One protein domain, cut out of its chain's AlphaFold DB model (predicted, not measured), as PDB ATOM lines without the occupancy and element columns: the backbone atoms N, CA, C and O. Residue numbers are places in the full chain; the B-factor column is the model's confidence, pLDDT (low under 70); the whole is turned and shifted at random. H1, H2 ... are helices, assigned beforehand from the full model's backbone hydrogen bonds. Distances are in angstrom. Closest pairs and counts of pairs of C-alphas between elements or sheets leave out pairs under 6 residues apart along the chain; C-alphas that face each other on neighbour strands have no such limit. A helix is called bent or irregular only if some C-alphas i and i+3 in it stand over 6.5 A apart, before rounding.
ATOM      1  N   SER A  15     130.921 121.722 157.187       84.81
ATOM      2  CA  SER A  15     130.898 122.094 158.597       84.81
ATOM      3  C   SER A  15     131.161 123.576 158.855       84.81
ATOM      4  O   SER A  15     130.692 124.085 159.862       84.81
ATOM      5  N   ASP A  16     131.891 124.264 157.974       83.56
ATOM      6  CA  ASP A  16     132.200 125.689 158.141       83.56
ATOM      7  C   ASP A  16     131.047 126.585 157.653       83.56
ATOM      8  O   ASP A  16     131.041 127.784 157.921       83.56
ATOM      9  N   LEU A  17     130.079 126.015 156.922       81.31
ATOM     10  CA  LEU A  17     128.933 126.724 156.343       81.31
ATOM     11  C   LEU A  17     127.612 126.473 157.069       81.31
ATOM     12  O   LEU A  17     126.621 127.139 156.767       81.31
ATOM     13  N   VAL A  18     127.559 125.477 157.950       84.19
ATOM     14  CA  VAL A  18     126.321 125.046 158.601       84.19
ATOM     15  C   VAL A  18     126.483 125.065 160.112       84.19
ATOM     16  O   VAL A  18     127.447 124.528 160.653       84.19
ATOM     17  N   ASP A  19     125.499 125.633 160.802       88.88
ATOM     18  CA  ASP A  19     125.437 125.566 162.258       88.88
ATOM     19  C   ASP A  19     124.957 124.174 162.683       88.88
ATOM     20  O   ASP A  19     123.805 123.790 162.453       88.88
ATOM     21  N   LEU A  20     125.847 123.396 163.303       88.06
ATOM     22  CA  LEU A  20     125.514 122.064 163.798       88.06
ATOM     23  C   LEU A  20     124.851 122.138 165.181       88.06
ATOM     24  O   LEU A  20     125.364 122.823 166.066       88.06
ATOM     25  N   PRO A  21     123.752 121.393 165.422       90.06
ATOM     26  CA  PRO A  21     123.109 121.355 166.736       90.06
ATOM     27  C   PRO A  21     124.012 120.817 167.859       90.06
ATOM     28  O   PRO A  21     123.857 121.215 169.014       90.06
ATOM     29  N   SER A  22     124.928 119.899 167.532       91.81
ATOM     30  CA  SER A  22     125.992 119.400 168.410       91.81
ATOM     31  C   SER A  22     127.108 118.728 167.598       91.81
ATOM     32  O   SER A  22     126.904 118.358 166.438       91.81
ATOM     33  N   ASP A  23     128.266 118.507 168.228       88.25
ATOM     34  CA  ASP A  23     129.419 117.831 167.613       88.25
ATOM     35  C   ASP A  23     129.098 116.403 167.140       88.25
ATOM     36  O   ASP A  23     129.702 115.922 166.181       88.25
ATOM     37  N   ASP A  24     128.104 115.741 167.740       92.12
ATOM     38  CA  ASP A  24     127.669 114.393 167.348       92.12
ATOM     39  C   ASP A  24     127.166 114.336 165.896       92.12
ATOM     40  O   ASP A  24     127.192 113.276 165.273       92.12
ATOM     41  N   PHE A  25     126.729 115.467 165.331       89.81
ATOM     42  CA  PHE A  25     126.244 115.540 163.952       89.81
ATOM     43  C   PHE A  25     127.363 115.639 162.912       89.81
ATOM     44  O   PHE A  25     127.101 115.424 161.727       89.81
ATOM     45  N   THR A  26     128.607 115.906 163.326       87.69
ATOM     46  CA  THR A  26     129.756 116.010 162.407       87.69
ATOM     47  C   THR A  26     129.968 114.736 161.591       87.69
ATOM     48  O   THR A  26     130.374 114.818 160.437       87.69
ATOM     49  N   ILE A  27     129.598 113.567 162.129       90.12
ATOM     50  CA  ILE A  27     129.703 112.273 161.435       90.12
ATOM     51  C   ILE A  27     128.814 112.174 160.186       90.12
ATOM     52  O   ILE A  27     129.059 111.326 159.328       90.12
ATOM     53  N   PHE A  28     127.769 113.001 160.094       89.94
ATOM     54  CA  PHE A  28     126.848 113.039 158.956       89.94
ATOM     55  C   PHE A  28     127.225 114.109 157.931       89.94
ATOM     56  O   PHE A  28     126.616 114.174 156.863       89.94
ATOM     57  N   ILE A  29     128.213 114.947 158.245       87.75
ATOM     58  CA  ILE A  29     128.684 115.997 157.354       87.75
ATOM     59  C   ILE A  29     129.862 115.458 156.541       87.75
ATOM     60  O   ILE A  29     130.811 114.925 157.117       87.75
ATOM     61  N   PRO A  30     129.840 115.587 155.205       87.00
ATOM     62  CA  PRO A  30     130.960 115.146 154.393       87.00
ATOM     63  C   PRO A  30     132.253 115.897 154.741       87.00
ATOM     64  O   PRO A  30     132.305 117.125 154.676       87.00
ATOM     65  N   ASP A  31     133.314 115.152 155.066       84.81
ATOM     66  CA  ASP A  31     134.642 115.705 155.366       84.81
ATOM     67  C   ASP A  31     135.509 115.786 154.101       84.81
ATOM     68  O   ASP A  31     136.543 115.130 153.965       84.81
ATOM     69  N   PHE A  32     135.051 116.568 153.125       85.44
ATOM     70  CA  PHE A  32     135.856 116.961 151.975       85.44
ATOM     71  C   PHE A  32     135.692 118.454 151.702       85.44
ATOM     72  O   PHE A  32     134.693 119.071 152.073       85.44
ATOM     73  N   ASN A  33     136.691 119.040 151.046       83.25
ATOM     74  CA  ASN A  33     136.637 120.442 150.661       83.25
ATOM     75  C   ASN A  33     135.833 120.603 149.370       83.25
ATOM     76  O   ASN A  33     136.042 119.848 148.419       83.25
ATOM     77  N   PHE A  34     134.998 121.631 149.302       81.81
ATOM     78  CA  PHE A  34     134.368 122.072 148.058       81.81
ATOM     79  C   PHE A  34     134.747 123.512 147.745       81.81
ATOM     80  O   PHE A  34     135.319 124.250 148.556       81.81
ATOM     81  N   LEU A  35     134.380 123.885 146.527       78.88
ATOM     82  CA  LEU A  35     134.341 125.248 146.059       78.88
ATOM     83  C   LEU A  35     132.878 125.695 146.004       78.88
ATOM     84  O   LEU A  35     132.052 125.002 145.410       78.88
ATOM     85  N   LEU A  36     132.569 126.834 146.618       79.69
ATOM     86  CA  LEU A  36     131.294 127.506 146.396       79.69
ATOM     87  C   LEU A  36     131.412 128.405 145.175       79.69
ATOM     88  O   LEU A  36     132.396 129.126 145.039       79.69
ATOM     89  N   TYR A  37     130.390 128.356 144.332       79.88
ATOM     90  CA  TYR A  37     130.250 129.207 143.163       79.88
ATOM     91  C   TYR A  37     128.884 129.888 143.221       79.88
ATOM     92  O   TYR A  37     127.858 129.207 143.328       79.88
ATOM     93  N   ASP A  38     128.868 131.218 143.170       83.19
ATOM     94  CA  ASP A  38     127.638 132.000 143.083       83.19
ATOM     95  C   ASP A  38     127.286 132.221 141.609       83.19
ATOM     96  O   ASP A  38     127.778 133.140 140.957       83.19
ATOM     97  N   ALA A  39     126.382 131.394 141.080       81.62
ATOM     98  CA  ALA A  39     125.983 131.452 139.674       81.62
ATOM     99  C   ALA A  39     125.379 132.792 139.231       81.62
ATOM    100  O   ALA A  39     125.329 133.068 138.032       81.62
ATOM    101  N   VAL A  40     124.905 133.626 140.158       80.69
ATOM    102  CA  VAL A  40     124.318 134.928 139.828       80.69
ATOM    103  C   VAL A  40     125.396 136.006 139.751       80.69
ATOM    104  O   VAL A  40     125.382 136.820 138.821       80.69
ATOM    105  N   ASN A  41     126.317 136.014 140.716       82.50
ATOM    106  CA  ASN A  41     127.258 137.118 140.905       82.50
ATOM    107  C   ASN A  41     128.654 136.851 140.335       82.50
ATOM    108  O   ASN A  41     129.301 137.796 139.879       82.50
ATOM    109  N   ASP A  42     129.102 135.599 140.313       83.06
ATOM    110  CA  ASP A  42     130.435 135.249 139.836       83.06
ATOM    111  C   ASP A  42     130.487 135.209 138.301       83.06
ATOM    112  O   ASP A  42     129.524 134.836 137.618       83.06
ATOM    113  N   ASP A  43     131.627 135.589 137.720       82.31
ATOM    114  CA  ASP A  43     131.859 135.461 136.280       82.31
ATOM    115  C   ASP A  43     132.213 134.012 135.928       82.31
ATOM    116  O   ASP A  43     133.112 133.433 136.523       82.31
ATOM    117  N   LEU A  44     131.515 133.417 134.959       82.44
ATOM    118  CA  LEU A  44     131.766 132.041 134.516       82.44
ATOM    119  C   LEU A  44     133.133 131.871 133.848       82.44
ATOM    120  O   LEU A  44     133.668 130.763 133.850       82.44
ATOM    121  N   GLU A  45     133.680 132.940 133.268       81.44
ATOM    122  CA  GLU A  45     134.975 132.907 132.579       81.44
ATOM    123  C   GLU A  45     136.159 132.821 133.549       81.44
ATOM    124  O   GLU A  45     137.247 132.402 133.154       81.44
ATOM    125  N   ASP A  46     135.943 133.133 134.830       82.25
ATOM    126  CA  ASP A  46     136.959 132.954 135.868       82.25
ATOM    127  C   ASP A  46     137.188 131.465 136.205       82.25
ATOM    128  O   ASP A  46     138.153 131.126 136.894       82.25
ATOM    129  N   TYR A  47     136.329 130.563 135.707       80.50
ATOM    130  CA  TYR A  47     136.297 129.146 136.067       80.50
ATOM    131  C   TYR A  47     136.506 128.231 134.849       80.50
ATOM    132  O   TYR A  47     135.878 128.379 133.795       80.50
ATOM    133  N   ASP A  48     137.327 127.190 135.022       84.44
ATOM    134  CA  ASP A  48     137.541 126.127 134.025       84.44
ATOM    135  C   ASP A  48     136.445 125.048 134.105       84.44
ATOM    136  O   ASP A  48     136.698 123.855 134.275       84.44
ATOM    137  N   PHE A  49     135.186 125.489 134.077       87.75
ATOM    138  CA  PHE A  49     134.037 124.594 134.011       87.75
ATOM    139  C   PHE A  49     133.844 124.057 132.596       87.75
ATOM    140  O   PHE A  49     134.071 124.761 131.607       87.75
ATOM    141  N   ASP A  50     133.346 122.825 132.500       89.06
ATOM    142  CA  ASP A  50     132.906 122.293 131.221       89.06
ATOM    143  C   ASP A  50     131.674 123.053 130.692       89.06
ATOM    144  O   ASP A  50     130.928 123.702 131.434       89.06
ATOM    145  N   GLU A  51     131.459 122.969 129.382       90.06
ATOM    146  CA  GLU A  51     130.415 123.722 128.679       90.06
ATOM    147  C   GLU A  51     128.994 123.399 129.183       90.06
ATOM    148  O   GLU A  51     128.116 124.261 129.140       90.06
ATOM    149  N   THR A  52     128.752 122.194 129.709       90.38
ATOM    150  CA  THR A  52     127.426 121.778 130.201       90.38
ATOM    151  C   THR A  52     127.109 122.441 131.533       90.38
ATOM    152  O   THR A  52     126.001 122.942 131.736       90.38
ATOM    153  N   LEU A  53     128.108 122.535 132.410       90.19
ATOM    154  CA  LEU A  53     127.976 123.229 133.681       90.19
ATOM    155  C   LEU A  53     127.871 124.746 133.468       90.19
ATOM    156  O   LEU A  53     127.010 125.391 134.068       90.19
ATOM    157  N   LYS A  54     128.658 125.302 132.536       92.12
ATOM    158  CA  LYS A  54     128.527 126.706 132.107       92.12
ATOM    159  C   LYS A  54     127.128 127.008 131.568       92.12
ATOM    160  O   LYS A  54     126.572 128.061 131.884       92.12
ATOM    161  N   ALA A  55     126.533 126.094 130.801       93.81
ATOM    162  CA  ALA A  55     125.169 126.248 130.302       93.81
ATOM    163  C   ALA A  55     124.149 126.308 131.449       93.81
ATOM    164  O   ALA A  55     123.326 127.224 131.487       93.81
ATOM    165  N   LEU A  56     124.237 125.386 132.414       92.44
ATOM    166  CA  LEU A  56     123.342 125.359 133.574       92.44
ATOM    167  C   LEU A  56     123.454 126.637 134.415       92.44
ATOM    168  O   LEU A  56     122.444 127.268 134.728       92.44
ATOM    169  N   PHE A  57     124.675 127.058 134.732       92.88
ATOM    170  CA  PHE A  57     124.902 128.283 135.493       92.88
ATOM    171  C   PHE A  57     124.448 129.531 134.741       92.88
ATOM    172  O   PHE A  57     123.886 130.435 135.353       92.88
ATOM    173  N   THR A  58     124.589 129.558 133.413       94.25
ATOM    174  CA  THR A  58     124.021 130.630 132.587       94.25
ATOM    175  C   THR A  58     122.502 130.706 132.762       94.25
ATOM    176  O   THR A  58     121.969 131.789 132.997       94.25
ATOM    177  N   LEU A  59     121.786 129.579 132.719       94.25
ATOM    178  CA  LEU A  59     120.332 129.573 132.933       94.25
ATOM    179  C   LEU A  59     119.954 130.102 134.321       94.25
ATOM    180  O   LEU A  59     119.019 130.893 134.444       94.25
ATOM    181  N   TRP A  60     120.686 129.702 135.361       92.62
ATOM    182  CA  TRP A  60     120.435 130.167 136.727       92.62
ATOM    183  C   TRP A  60     120.726 131.652 136.907       92.62
ATOM    184  O   TRP A  60     119.889 132.358 137.474       92.62
ATOM    185  N   ARG A  61     121.833 132.147 136.345       92.75
ATOM    186  CA  ARG A  61     122.196 133.569 136.353       92.75
ATOM    187  C   ARG A  61     121.085 134.456 135.805       92.75
ATOM    188  O   ARG A  61     120.798 135.512 136.358       92.75
ATOM    189  N   TYR A  62     120.458 134.021 134.714       92.88
ATOM    190  CA  TYR A  62     119.415 134.778 134.030       92.88
ATOM    191  C   TYR A  62     117.988 134.440 134.499       92.88
ATOM    192  O   TYR A  62     117.043 135.076 134.040       92.88
ATOM    193  N   SER A  63     117.804 133.475 135.408       90.75
ATOM    194  CA  SER A  63     116.491 132.906 135.767       90.75
ATOM    195  C   SER A  63     115.438 133.938 136.198       90.75
ATOM    196  O   SER A  63     114.271 133.836 135.813       90.75
ATOM    197  N   GLY A  64     115.855 134.946 136.969       88.25
ATOM    198  CA  GLY A  64     115.014 136.053 137.439       88.25
ATOM    199  C   GLY A  64     115.128 137.341 136.619       88.25
ATOM    200  O   GLY A  64     114.575 138.361 137.023       88.25
ATOM    201  N   SER A  65     115.872 137.331 135.509       90.50
ATOM    202  CA  SER A  65     116.146 138.521 134.698       90.50
ATOM    203  C   SER A  65     115.174 138.631 133.510       90.50
ATOM    204  O   SER A  65     114.751 137.616 132.951       90.50
ATOM    205  N   PRO A  66     114.824 139.858 133.074       91.38
ATOM    206  CA  PRO A  66     114.019 140.063 131.868       91.38
ATOM    207  C   PRO A  66     114.744 139.627 130.580       91.38
ATOM    208  O   PRO A  66     114.107 139.414 129.551       91.38
ATOM    209  N   GLU A  67     116.062 139.439 130.632       93.69
ATOM    210  CA  GLU A  67     116.895 138.908 129.553       93.69
ATOM    211  C   GLU A  67     116.980 137.371 129.552       93.69
ATOM    212  O   GLU A  67     117.821 136.807 128.851       93.69
ATOM    213  N   PHE A  68     116.108 136.674 130.292       94.56
ATOM    214  CA  PHE A  68     116.117 135.213 130.420       94.56
ATOM    215  C   PHE A  68     116.285 134.465 129.089       94.56
ATOM    216  O   PHE A  68     117.137 133.586 128.980       94.56
ATOM    217  N   MET A  69     115.555 134.868 128.044       95.19
ATOM    218  CA  MET A  69     115.638 134.232 126.721       95.19
ATOM    219  C   MET A  69     117.025 134.344 126.072       95.19
ATOM    220  O   MET A  69     117.447 133.438 125.357       95.19
ATOM    221  N   GLN A  70     117.775 135.413 126.351       95.69
ATOM    222  CA  GLN A  70     119.170 135.515 125.912       95.69
ATOM    223  C   GLN A  70     120.054 134.528 126.679       95.69
ATOM    224  O   GLN A  70     120.962 133.936 126.100       95.69
ATOM    225  N   GLY A  71     119.778 134.325 127.971       94.88
ATOM    226  CA  GLY A  71     120.415 133.286 128.781       94.88
ATOM    227  C   GLY A  71     120.156 131.884 128.226       94.88
ATOM    228  O   GLY A  71     121.095 131.106 128.083       94.88
ATOM    229  N   VAL A  72     118.915 131.592 127.823       96.00
ATOM    230  CA  VAL A  72     118.542 130.328 127.162       96.00
ATOM    231  C   VAL A  72     119.314 130.137 125.857       96.00
ATOM    232  O   VAL A  72     119.903 129.078 125.642       96.00
ATOM    233  N   GLN A  73     119.377 131.166 125.008       96.69
ATOM    234  CA  GLN A  73     120.145 131.107 123.764       96.69
ATOM    235  C   GLN A  73     121.627 130.811 124.019       96.69
ATOM    236  O   GLN A  73     122.186 129.892 123.421       96.69
ATOM    237  N   LYS A  74     122.252 131.540 124.950       95.38
ATOM    238  CA  LYS A  74     123.649 131.308 125.342       95.38
ATOM    239  C   LYS A  74     123.861 129.893 125.878       95.38
ATOM    240  O   LYS A  74     124.845 129.254 125.521       95.38
ATOM    241  N   ALA A  75     122.938 129.381 126.689       95.44
ATOM    242  CA  ALA A  75     123.019 128.021 127.206       95.44
ATOM    243  C   ALA A  75     123.024 126.985 126.071       95.44
ATOM    244  O   ALA A  75     123.902 126.127 126.044       95.44
ATOM    245  N   PHE A  76     122.133 127.100 125.078       95.00
ATOM    246  CA  PHE A  76     122.148 126.192 123.924       95.00
ATOM    247  C   PHE A  76     123.400 126.336 123.050       95.00
ATOM    248  O   PHE A  76     123.902 125.332 122.548       95.00
ATOM    249  N   GLN A  77     123.970 127.538 122.936       94.19
ATOM    250  CA  GLN A  77     125.255 127.748 122.257       94.19
ATOM    251  C   GLN A  77     126.423 127.041 122.955       94.19
ATOM    252  O   GLN A  77     127.325 126.544 122.282       94.19
ATOM    253  N   LEU A  78     126.412 126.979 124.290       93.19
ATOM    254  CA  LEU A  78     127.393 126.225 125.075       93.19
ATOM    255  C   LEU A  78     127.176 124.713 124.892       93.19
ATOM    256  O   LEU A  78     128.110 123.993 124.542       93.19
ATOM    257  N   ILE A  79     125.928 124.246 125.012       91.50
ATOM    258  CA  ILE A  79     125.551 122.831 124.836       91.50
ATOM    259  C   ILE A  79     125.939 122.311 123.451       91.50
ATOM    260  O   ILE A  79     126.452 121.201 123.347       91.50
ATOM    261  N   LYS A  80     125.767 123.108 122.389       90.00
ATOM    262  CA  LYS A  80     126.133 122.734 121.012       90.00
ATOM    263  C   LYS A  80     127.583 122.244 120.884       90.00
ATOM    264  O   LYS A  80     127.888 121.446 120.003       90.00
ATOM    265  N   LYS A  81     128.487 122.712 121.749       89.75
ATOM    266  CA  LYS A  81     129.909 122.339 121.724       89.75
ATOM    267  C   LYS A  81     130.195 120.971 122.357       89.75
ATOM    268  O   LYS A  81     131.348 120.543 122.360       89.75
ATOM    269  N   VAL A  82     129.193 120.304 122.930       86.12
ATOM    270  CA  VAL A  82     129.359 119.021 123.619       86.12
ATOM    271  C   VAL A  82     129.607 117.887 122.624       86.12
ATOM    272  O   VAL A  82     128.831 117.665 121.697       86.12
ATOM    273  N   ASP A  83     130.660 117.115 122.885       75.19
ATOM    274  CA  ASP A  83     131.052 115.915 122.141       75.19
ATOM    275  C   ASP A  83     131.159 114.712 123.110       75.19
ATOM    276  O   ASP A  83     131.602 114.891 124.255       75.19
ATOM    277  N   PRO A  84     130.752 113.484 122.723       78.81
ATOM    278  CA  PRO A  84     130.129 113.073 121.456       78.81
ATOM    279  C   PRO A  84     128.664 113.507 121.301       78.81
ATOM    280  O   PRO A  84     127.973 113.709 122.296       78.81
ATOM    281  N   LYS A  85     128.148 113.529 120.057       73.94
ATOM    282  CA  LYS A  85     126.728 113.819 119.730       73.94
ATOM    283  C   LYS A  85     125.707 113.064 120.602       73.94
ATOM    284  O   LYS A  85     124.662 113.611 120.922       73.94
ATOM    285  N   ALA A  86     125.990 111.825 121.011       69.50
ATOM    286  CA  ALA A  86     125.088 111.083 121.904       69.50
ATOM    287  C   ALA A  86     124.878 111.811 123.245       69.50
ATOM    288  O   ALA A  86     123.765 111.888 123.748       69.50
ATOM    289  N   ARG A  87     125.942 112.419 123.774       82.88
ATOM    290  CA  ARG A  87     125.924 113.185 125.018       82.88
ATOM    291  C   ARG A  87     125.181 114.513 124.865       82.88
ATOM    292  O   ARG A  87     124.547 114.967 125.808       82.88
ATOM    293  N   LEU A  88     125.252 115.121 123.679       84.69
ATOM    294  CA  LEU A  88     124.518 116.343 123.346       84.69
ATOM    295  C   LEU A  88     123.010 116.152 123.554       84.69
ATOM    296  O   LEU A  88     122.387 116.983 124.209       84.69
ATOM    297  N   LEU A  89     122.443 115.052 123.045       84.62
ATOM    298  CA  LEU A  89     121.015 114.757 123.186       84.62
ATOM    299  C   LEU A  89     120.590 114.661 124.654       84.62
ATOM    300  O   LEU A  89     119.616 115.308 125.038       84.62
ATOM    301  N   ASP A  90     121.348 113.929 125.474       87.25
ATOM    302  CA  ASP A  90     121.061 113.781 126.905       87.25
ATOM    303  C   ASP A  90     121.014 115.149 127.610       87.25
ATOM    304  O   ASP A  90     120.107 115.430 128.397       87.25
ATOM    305  N   PHE A  91     121.958 116.044 127.292       89.25
ATOM    306  CA  PHE A  91     122.001 117.384 127.882       89.25
ATOM    307  C   PHE A  91     120.884 118.300 127.386       89.25
ATOM    308  O   PHE A  91     120.297 119.028 128.187       89.25
ATOM    309  N   VAL A  92     120.566 118.262 126.089       90.44
ATOM    310  CA  VAL A  92     119.451 119.030 125.519       90.44
ATOM    311  C   VAL A  92     118.132 118.580 126.150       90.44
ATOM    312  O   VAL A  92     117.354 119.428 126.589       90.44
ATOM    313  N   GLN A  93     117.907 117.268 126.268       89.69
ATOM    314  CA  GLN A  93     116.728 116.716 126.933       89.69
ATOM    315  C   GLN A  93     116.651 117.167 128.397       89.69
ATOM    316  O   GLN A  93     115.606 117.644 128.836       89.69
ATOM    317  N   MET A  94     117.754 117.060 129.143       90.38
ATOM    318  CA  MET A  94     117.807 117.453 130.552       90.38
ATOM    319  C   MET A  94     117.484 118.940 130.750       90.38
ATOM    320  O   MET A  94     116.691 119.285 131.627       90.38
ATOM    321  N   ILE A  95     118.065 119.826 129.937       92.25
ATOM    322  CA  ILE A  95     117.825 121.269 130.043       92.25
ATOM    323  C   ILE A  95     116.398 121.630 129.633       92.25
ATOM    324  O   ILE A  95     115.763 122.426 130.320       92.25
ATOM    325  N   LEU A  96     115.855 121.016 128.581       92.00
ATOM    326  CA  LEU A  96     114.464 121.247 128.191       92.00
ATOM    327  C   LEU A  96     113.481 120.764 129.251       92.00
ATOM    328  O   LEU A  96     112.531 121.482 129.540       92.00
ATOM    329  N   HIS A  97     113.740 119.615 129.878       89.25
ATOM    330  CA  HIS A  97     112.906 119.124 130.972       89.25
ATOM    331  C   HIS A  97     112.938 120.076 132.174       89.25
ATOM    332  O   HIS A  97     111.900 120.447 132.716       89.25
ATOM    333  N   TYR A  98     114.131 120.532 132.567       91.00
ATOM    334  CA  TYR A  98     114.273 121.530 133.626       91.00
ATOM    335  C   TYR A  98     113.489 122.812 133.307       91.00
ATOM    336  O   TYR A  98     112.783 123.343 134.166       91.00
ATOM    337  N   LEU A  99     113.585 123.307 132.071       91.75
ATOM    338  CA  LEU A  99     112.894 124.518 131.633       91.75
ATOM    339  C   LEU A  99     111.374 124.332 131.547       91.75
ATOM    340  O   LEU A  99     110.647 125.242 131.927       91.75
ATOM    341  N   GLU A 100     110.892 123.163 131.125       88.06
ATOM    342  CA  GLU A 100     109.464 122.810 131.120       88.06
ATOM    343  C   GLU A 100     108.863 122.860 132.533       88.06
ATOM    344  O   GLU A 100     107.750 123.342 132.722       88.06
ATOM    345  N   VAL A 101     109.608 122.398 133.542       87.12
ATOM    346  CA  VAL A 101     109.133 122.346 134.935       87.12
ATOM    347  C   VAL A 101     109.254 123.697 135.654       87.12
ATOM    348  O   VAL A 101     108.541 123.943 136.626       87.12
ATOM    349  N   THR A 102     110.156 124.577 135.210       88.88
ATOM    350  CA  THR A 102     110.473 125.832 135.919       88.88
ATOM    351  C   THR A 102     109.937 127.099 135.259       88.88
ATOM    352  O   THR A 102     109.965 128.153 135.897       88.88
ATOM    353  N   ARG A 103     109.462 127.029 134.009       90.25
ATOM    354  CA  ARG A 103     108.967 128.179 133.234       90.25
ATOM    355  C   ARG A 103     107.502 128.026 132.849       90.25
ATOM    356  O   ARG A 103     106.935 126.939 132.906       90.25
ATOM    357  N   ASP A 104     106.892 129.133 132.437       88.12
ATOM    358  CA  ASP A 104     105.519 129.122 131.944       88.12
ATOM    359  C   ASP A 104     105.421 128.444 130.567       88.12
ATOM    360  O   ASP A 104     106.271 128.626 129.694       88.12
ATOM    361  N   GLU A 105     104.308 127.750 130.318       82.94
ATOM    362  CA  GLU A 105     104.036 127.055 129.045       82.94
ATOM    363  C   GLU A 105     104.168 127.981 127.819       82.94
ATOM    364  O   GLU A 105     104.624 127.572 126.752       82.94
ATOM    365  N   LYS A 106     103.817 129.265 127.970       86.38
ATOM    366  CA  LYS A 106     103.938 130.264 126.895       86.38
ATOM    367  C   LYS A 106     105.390 130.539 126.512       86.38
ATOM    368  O   LYS A 106     105.666 130.751 125.338       86.38
ATOM    369  N   GLU A 107     106.295 130.534 127.489       89.75
ATOM    370  CA  GLU A 107     107.730 130.734 127.266       89.75
ATOM    371  C   GLU A 107     108.366 129.502 126.620       89.75
ATOM    372  O   GLU A 107     109.306 129.626 125.838       89.75
ATOM    373  N   TYR A 108     107.824 128.314 126.897       86.69
ATOM    374  CA  TYR A 108     108.344 127.057 126.369       86.69
ATOM    375  C   TYR A 108     108.345 127.002 124.834       86.69
ATOM    376  O   TYR A 108     109.263 126.445 124.234       86.69
ATOM    377  N   ILE A 109     107.367 127.642 124.178       87.38
ATOM    378  CA  ILE A 109     107.321 127.752 122.710       87.38
ATOM    379  C   ILE A 109     108.563 128.482 122.180       87.38
ATOM    380  O   ILE A 109     109.191 128.023 121.222       87.38
ATOM    381  N   ASP A 110     108.934 129.594 122.811       92.94
ATOM    382  CA  ASP A 110     110.094 130.389 122.411       92.94
ATOM    383  C   ASP A 110     111.404 129.661 122.744       92.94
ATOM    384  O   ASP A 110     112.311 129.618 121.911       92.94
ATOM    385  N   ILE A 111     111.480 129.005 123.906       93.00
ATOM    386  CA  ILE A 111     112.625 128.176 124.320       93.00
ATOM    387  C   ILE A 111     112.877 127.048 123.315       93.00
ATOM    388  O   ILE A 111     114.009 126.864 122.866       93.00
ATOM    389  N   LYS A 112     111.824 126.320 122.918       89.94
ATOM    390  CA  LYS A 112     111.913 125.251 121.915       89.94
ATOM    391  C   LYS A 112     112.447 125.790 120.593       89.94
ATOM    392  O   LYS A 112     113.344 125.198 120.007       89.94
ATOM    393  N   LYS A 113     111.953 126.949 120.155       91.81
ATOM    394  CA  LYS A 113     112.401 127.584 118.911       91.81
ATOM    395  C   LYS A 113     113.873 128.008 118.963       91.81
ATOM    396  O   LYS A 113     114.583 127.883 117.964       91.81
ATOM    397  N   ILE A 114     114.341 128.494 120.113       94.94
ATOM    398  CA  ILE A 114     115.762 128.788 120.337       94.94
ATOM    399  C   ILE A 114     116.579 127.494 120.225       94.94
ATOM    400  O   ILE A 114     117.552 127.462 119.477       94.94
ATOM    401  N   ALA A 115     116.159 126.417 120.895       92.06
ATOM    402  CA  ALA A 115     116.844 125.126 120.838       92.06
ATOM    403  C   ALA A 115     116.945 124.580 119.400       92.06
ATOM    404  O   ALA A 115     118.024 124.172 118.977       92.06
ATOM    405  N   GLU A 116     115.854 124.638 118.625       92.31
ATOM    406  CA  GLU A 116     115.821 124.236 117.205       92.31
ATOM    407  C   GLU A 116     116.800 125.028 116.341       92.31
ATOM    408  O   GLU A 116     117.333 124.499 115.369       92.31
ATOM    409  N   THR A 117     117.007 126.301 116.676       93.38
ATOM    410  CA  THR A 117     117.858 127.209 115.902       93.38
ATOM    411  C   THR A 117     119.337 127.023 116.234       93.38
ATOM    412  O   THR A 117     120.179 127.059 115.339       93.38
ATOM    413  N   GLU A 118     119.673 126.853 117.514       92.38
ATOM    414  CA  GLU A 118     121.069 126.800 117.960       92.38
ATOM    415  C   GLU A 118     121.692 125.402 117.782       92.38
ATOM    416  O   GLU A 118     122.883 125.286 117.462       92.38
ATOM    417  N   ILE A 119     120.904 124.334 117.949       89.56
ATOM    418  CA  ILE A 119     121.377 122.946 117.874       89.56
ATOM    419  C   ILE A 119     121.330 122.430 116.430       89.56
ATOM    420  O   ILE A 119     120.319 122.540 115.740       89.56
ATOM    421  N   ASP A 120     122.430 121.826 115.972       85.69
ATOM    422  CA  ASP A 120     122.467 121.165 114.663       85.69
ATOM    423  C   ASP A 120     121.498 119.974 114.659       85.69
ATOM    424  O   ASP A 120     121.452 119.228 115.632       85.69
ATOM    425  N   GLU A 121     120.727 119.788 113.581       84.62
ATOM    426  CA  GLU A 121     119.629 118.795 113.535       84.62
ATOM    427  C   GLU A 121     118.541 119.063 114.611       84.62
ATOM    428  O   GLU A 121     117.776 118.175 114.984       84.62
ATOM    429  N   GLY A 122     118.437 120.306 115.105       84.19
ATOM    430  CA  GLY A 122     117.573 120.694 116.224       84.19
ATOM    431  C   GLY A 122     116.088 120.363 116.048       84.19
ATOM    432  O   GLY A 122     115.444 119.973 117.018       84.19
ATOM    433  N   GLU A 123     115.542 120.441 114.829       86.62
ATOM    434  CA  GLU A 123     114.152 120.048 114.538       86.62
ATOM    435  C   GLU A 123     113.902 118.552 114.809       86.62
ATOM    436  O   GLU A 123     112.899 118.188 115.428       86.62
ATOM    437  N   GLU A 124     114.837 117.682 114.411       86.69
ATOM    438  CA  GLU A 124     114.754 116.233 114.639       86.69
ATOM    439  C   GLU A 124     114.863 115.903 116.133       86.69
ATOM    440  O   GLU A 124     114.052 115.140 116.677       86.69
ATOM    441  N   TYR A 125     115.815 116.541 116.824       84.25
ATOM    442  CA  TYR A 125     115.952 116.411 118.273       84.25
ATOM    443  C   TYR A 125     114.690 116.866 119.005       84.25
ATOM    444  O   TYR A 125     114.195 116.151 119.877       84.25
ATOM    445  N   MET A 126     114.123 118.014 118.628       87.69
ATOM    446  CA  MET A 126     112.915 118.531 119.268       87.69
ATOM    447  C   MET A 126     111.698 117.649 119.009       87.69
ATOM    448  O   MET A 126     110.871 117.492 119.905       87.69
ATOM    449  N   GLY A 127     111.582 117.053 117.819       86.44
ATOM    450  CA  GLY A 127     110.543 116.065 117.532       86.44
ATOM    451  C   GLY A 127     110.643 114.846 118.453       86.44
ATOM    452  O   GLY A 127     109.641 114.423 119.031       86.44
ATOM    453  N   THR A 128     111.860 114.332 118.645       85.19
ATOM    454  CA  THR A 128     112.130 113.183 119.524       85.19
ATOM    455  C   THR A 128     111.827 113.503 120.988       85.19
ATOM    456  O   THR A 128     111.115 112.750 121.649       85.19
ATOM    457  N   ILE A 129     112.306 114.643 121.491       85.69
ATOM    458  CA  ILE A 129     112.100 115.062 122.886       85.69
ATOM    459  C   ILE A 129     110.617 115.340 123.160       85.69
ATOM    460  O   ILE A 129     110.094 114.914 124.189       85.69
ATOM    461  N   ALA A 130     109.905 115.976 122.224       86.31
ATOM    462  CA  ALA A 130     108.465 116.190 122.351       86.31
ATOM    463  C   ALA A 130     107.688 114.866 122.445       86.31
ATOM    464  O   ALA A 130     106.745 114.762 123.228       86.31
ATOM    465  N   GLU A 131     108.086 113.842 121.684       86.31
ATOM    466  CA  GLU A 131     107.480 112.512 121.783       86.31
ATOM    467  C   GLU A 131     107.767 111.841 123.132       86.31
ATOM    468  O   GLU A 131     106.866 111.253 123.732       86.31
ATOM    469  N   MET A 132     108.993 111.973 123.645       84.06
ATOM    470  CA  MET A 132     109.357 111.453 124.965       84.06
ATOM    471  C   MET A 132     108.516 112.091 126.075       84.06
ATOM    472  O   MET A 132     107.930 111.361 126.873       84.06
ATOM    473  N   PHE A 133     108.379 113.420 126.089       85.06
ATOM    474  CA  PHE A 133     107.572 114.116 127.097       85.06
ATOM    475  C   PHE A 133     106.081 113.791 126.993       85.06
ATOM    476  O   PHE A 133     105.430 113.630 128.027       85.06
ATOM    477  N   ARG A 134     105.534 113.619 125.775       85.94
ATOM    478  CA  ARG A 134     104.159 113.118 125.596       85.94
ATOM    479  C   ARG A 134     103.979 111.752 126.246       85.94
ATOM    480  O   ARG A 134     103.084 111.596 127.072       85.94
TER     481      ARG A 134
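This is residues 15 to 134 of the 219 residues of an uncharacterized protein of Desulfonatronospira thiodismutans ASO3-1 (UniProt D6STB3). Four helices, H2 to H5, make an up-and-down bundle, each running against the one before it, and H6 folds back along H5. A long arm, residues 15 to 37, reaches away from this body with the small helix H1 at its far end and makes the length of the whole. The 120 printed residues hold six named helices, H1 to H6 in chain order, and no named strand; the class is all helix. The whole is loose, with a radius of gyration of the C-alphas of 17.7 A, and spans 55 by 31 by 31 A.

H1, residues 23 to 28, touches no helix; it is irregular, but only just, with C-alphas 24 and 27 6.6 A apart. H2, residues 51 to 62, and H3, residues 68 to 79, form a hairpin at a shallow tilt of 4 degrees, closest at the C-alphas of Ala 55 and Ala 75, 4.2 A. Residues 76 to 79 of H3 touch residues 88 to 92 of H4, residues 85 to 102, closest at the C-alphas of Ile 79 and Leu 88, 6.7 A. H5, residues 105 to 118, touches H3 at 37 degrees, only just steep, closest at the C-alphas of Gln 73 and Ile 114, 6.0 A. H4 and H5 only just touch, with 3 pairs of C-alphas within 8 A, the closest those of Glu 100 and Tyr 108, 6.5 A. H6, residues 122 to 134, touches residues 112 to 116 of H5 with its residues 122 to 126, closest at the C-alphas of Glu 116 and Gly 122, 4.1 A. Every O i to N i+4 pair is within hydrogen-bond range in H2, H3 and H6, against 13 of 14 in H4, 8 of 10 in H5 and 0 of 2 in H1, where 2 of 3 O i to N i+3 pairs are.

H1 begins at C-alpha 23, (129.419, 117.831, 167.613). H4 is 25.9 A long and H5 20.3 A. H6 ends at C-alpha 134, (104.159, 113.118, 125.596).

The C-alphas farthest apart, those of Asp 23 and Glu 123, are 55.3 A apart. The printed part has no cut; the link from H1 to H2, 22 residues, is long. Residue 86 alone is under 70 in pLDDT.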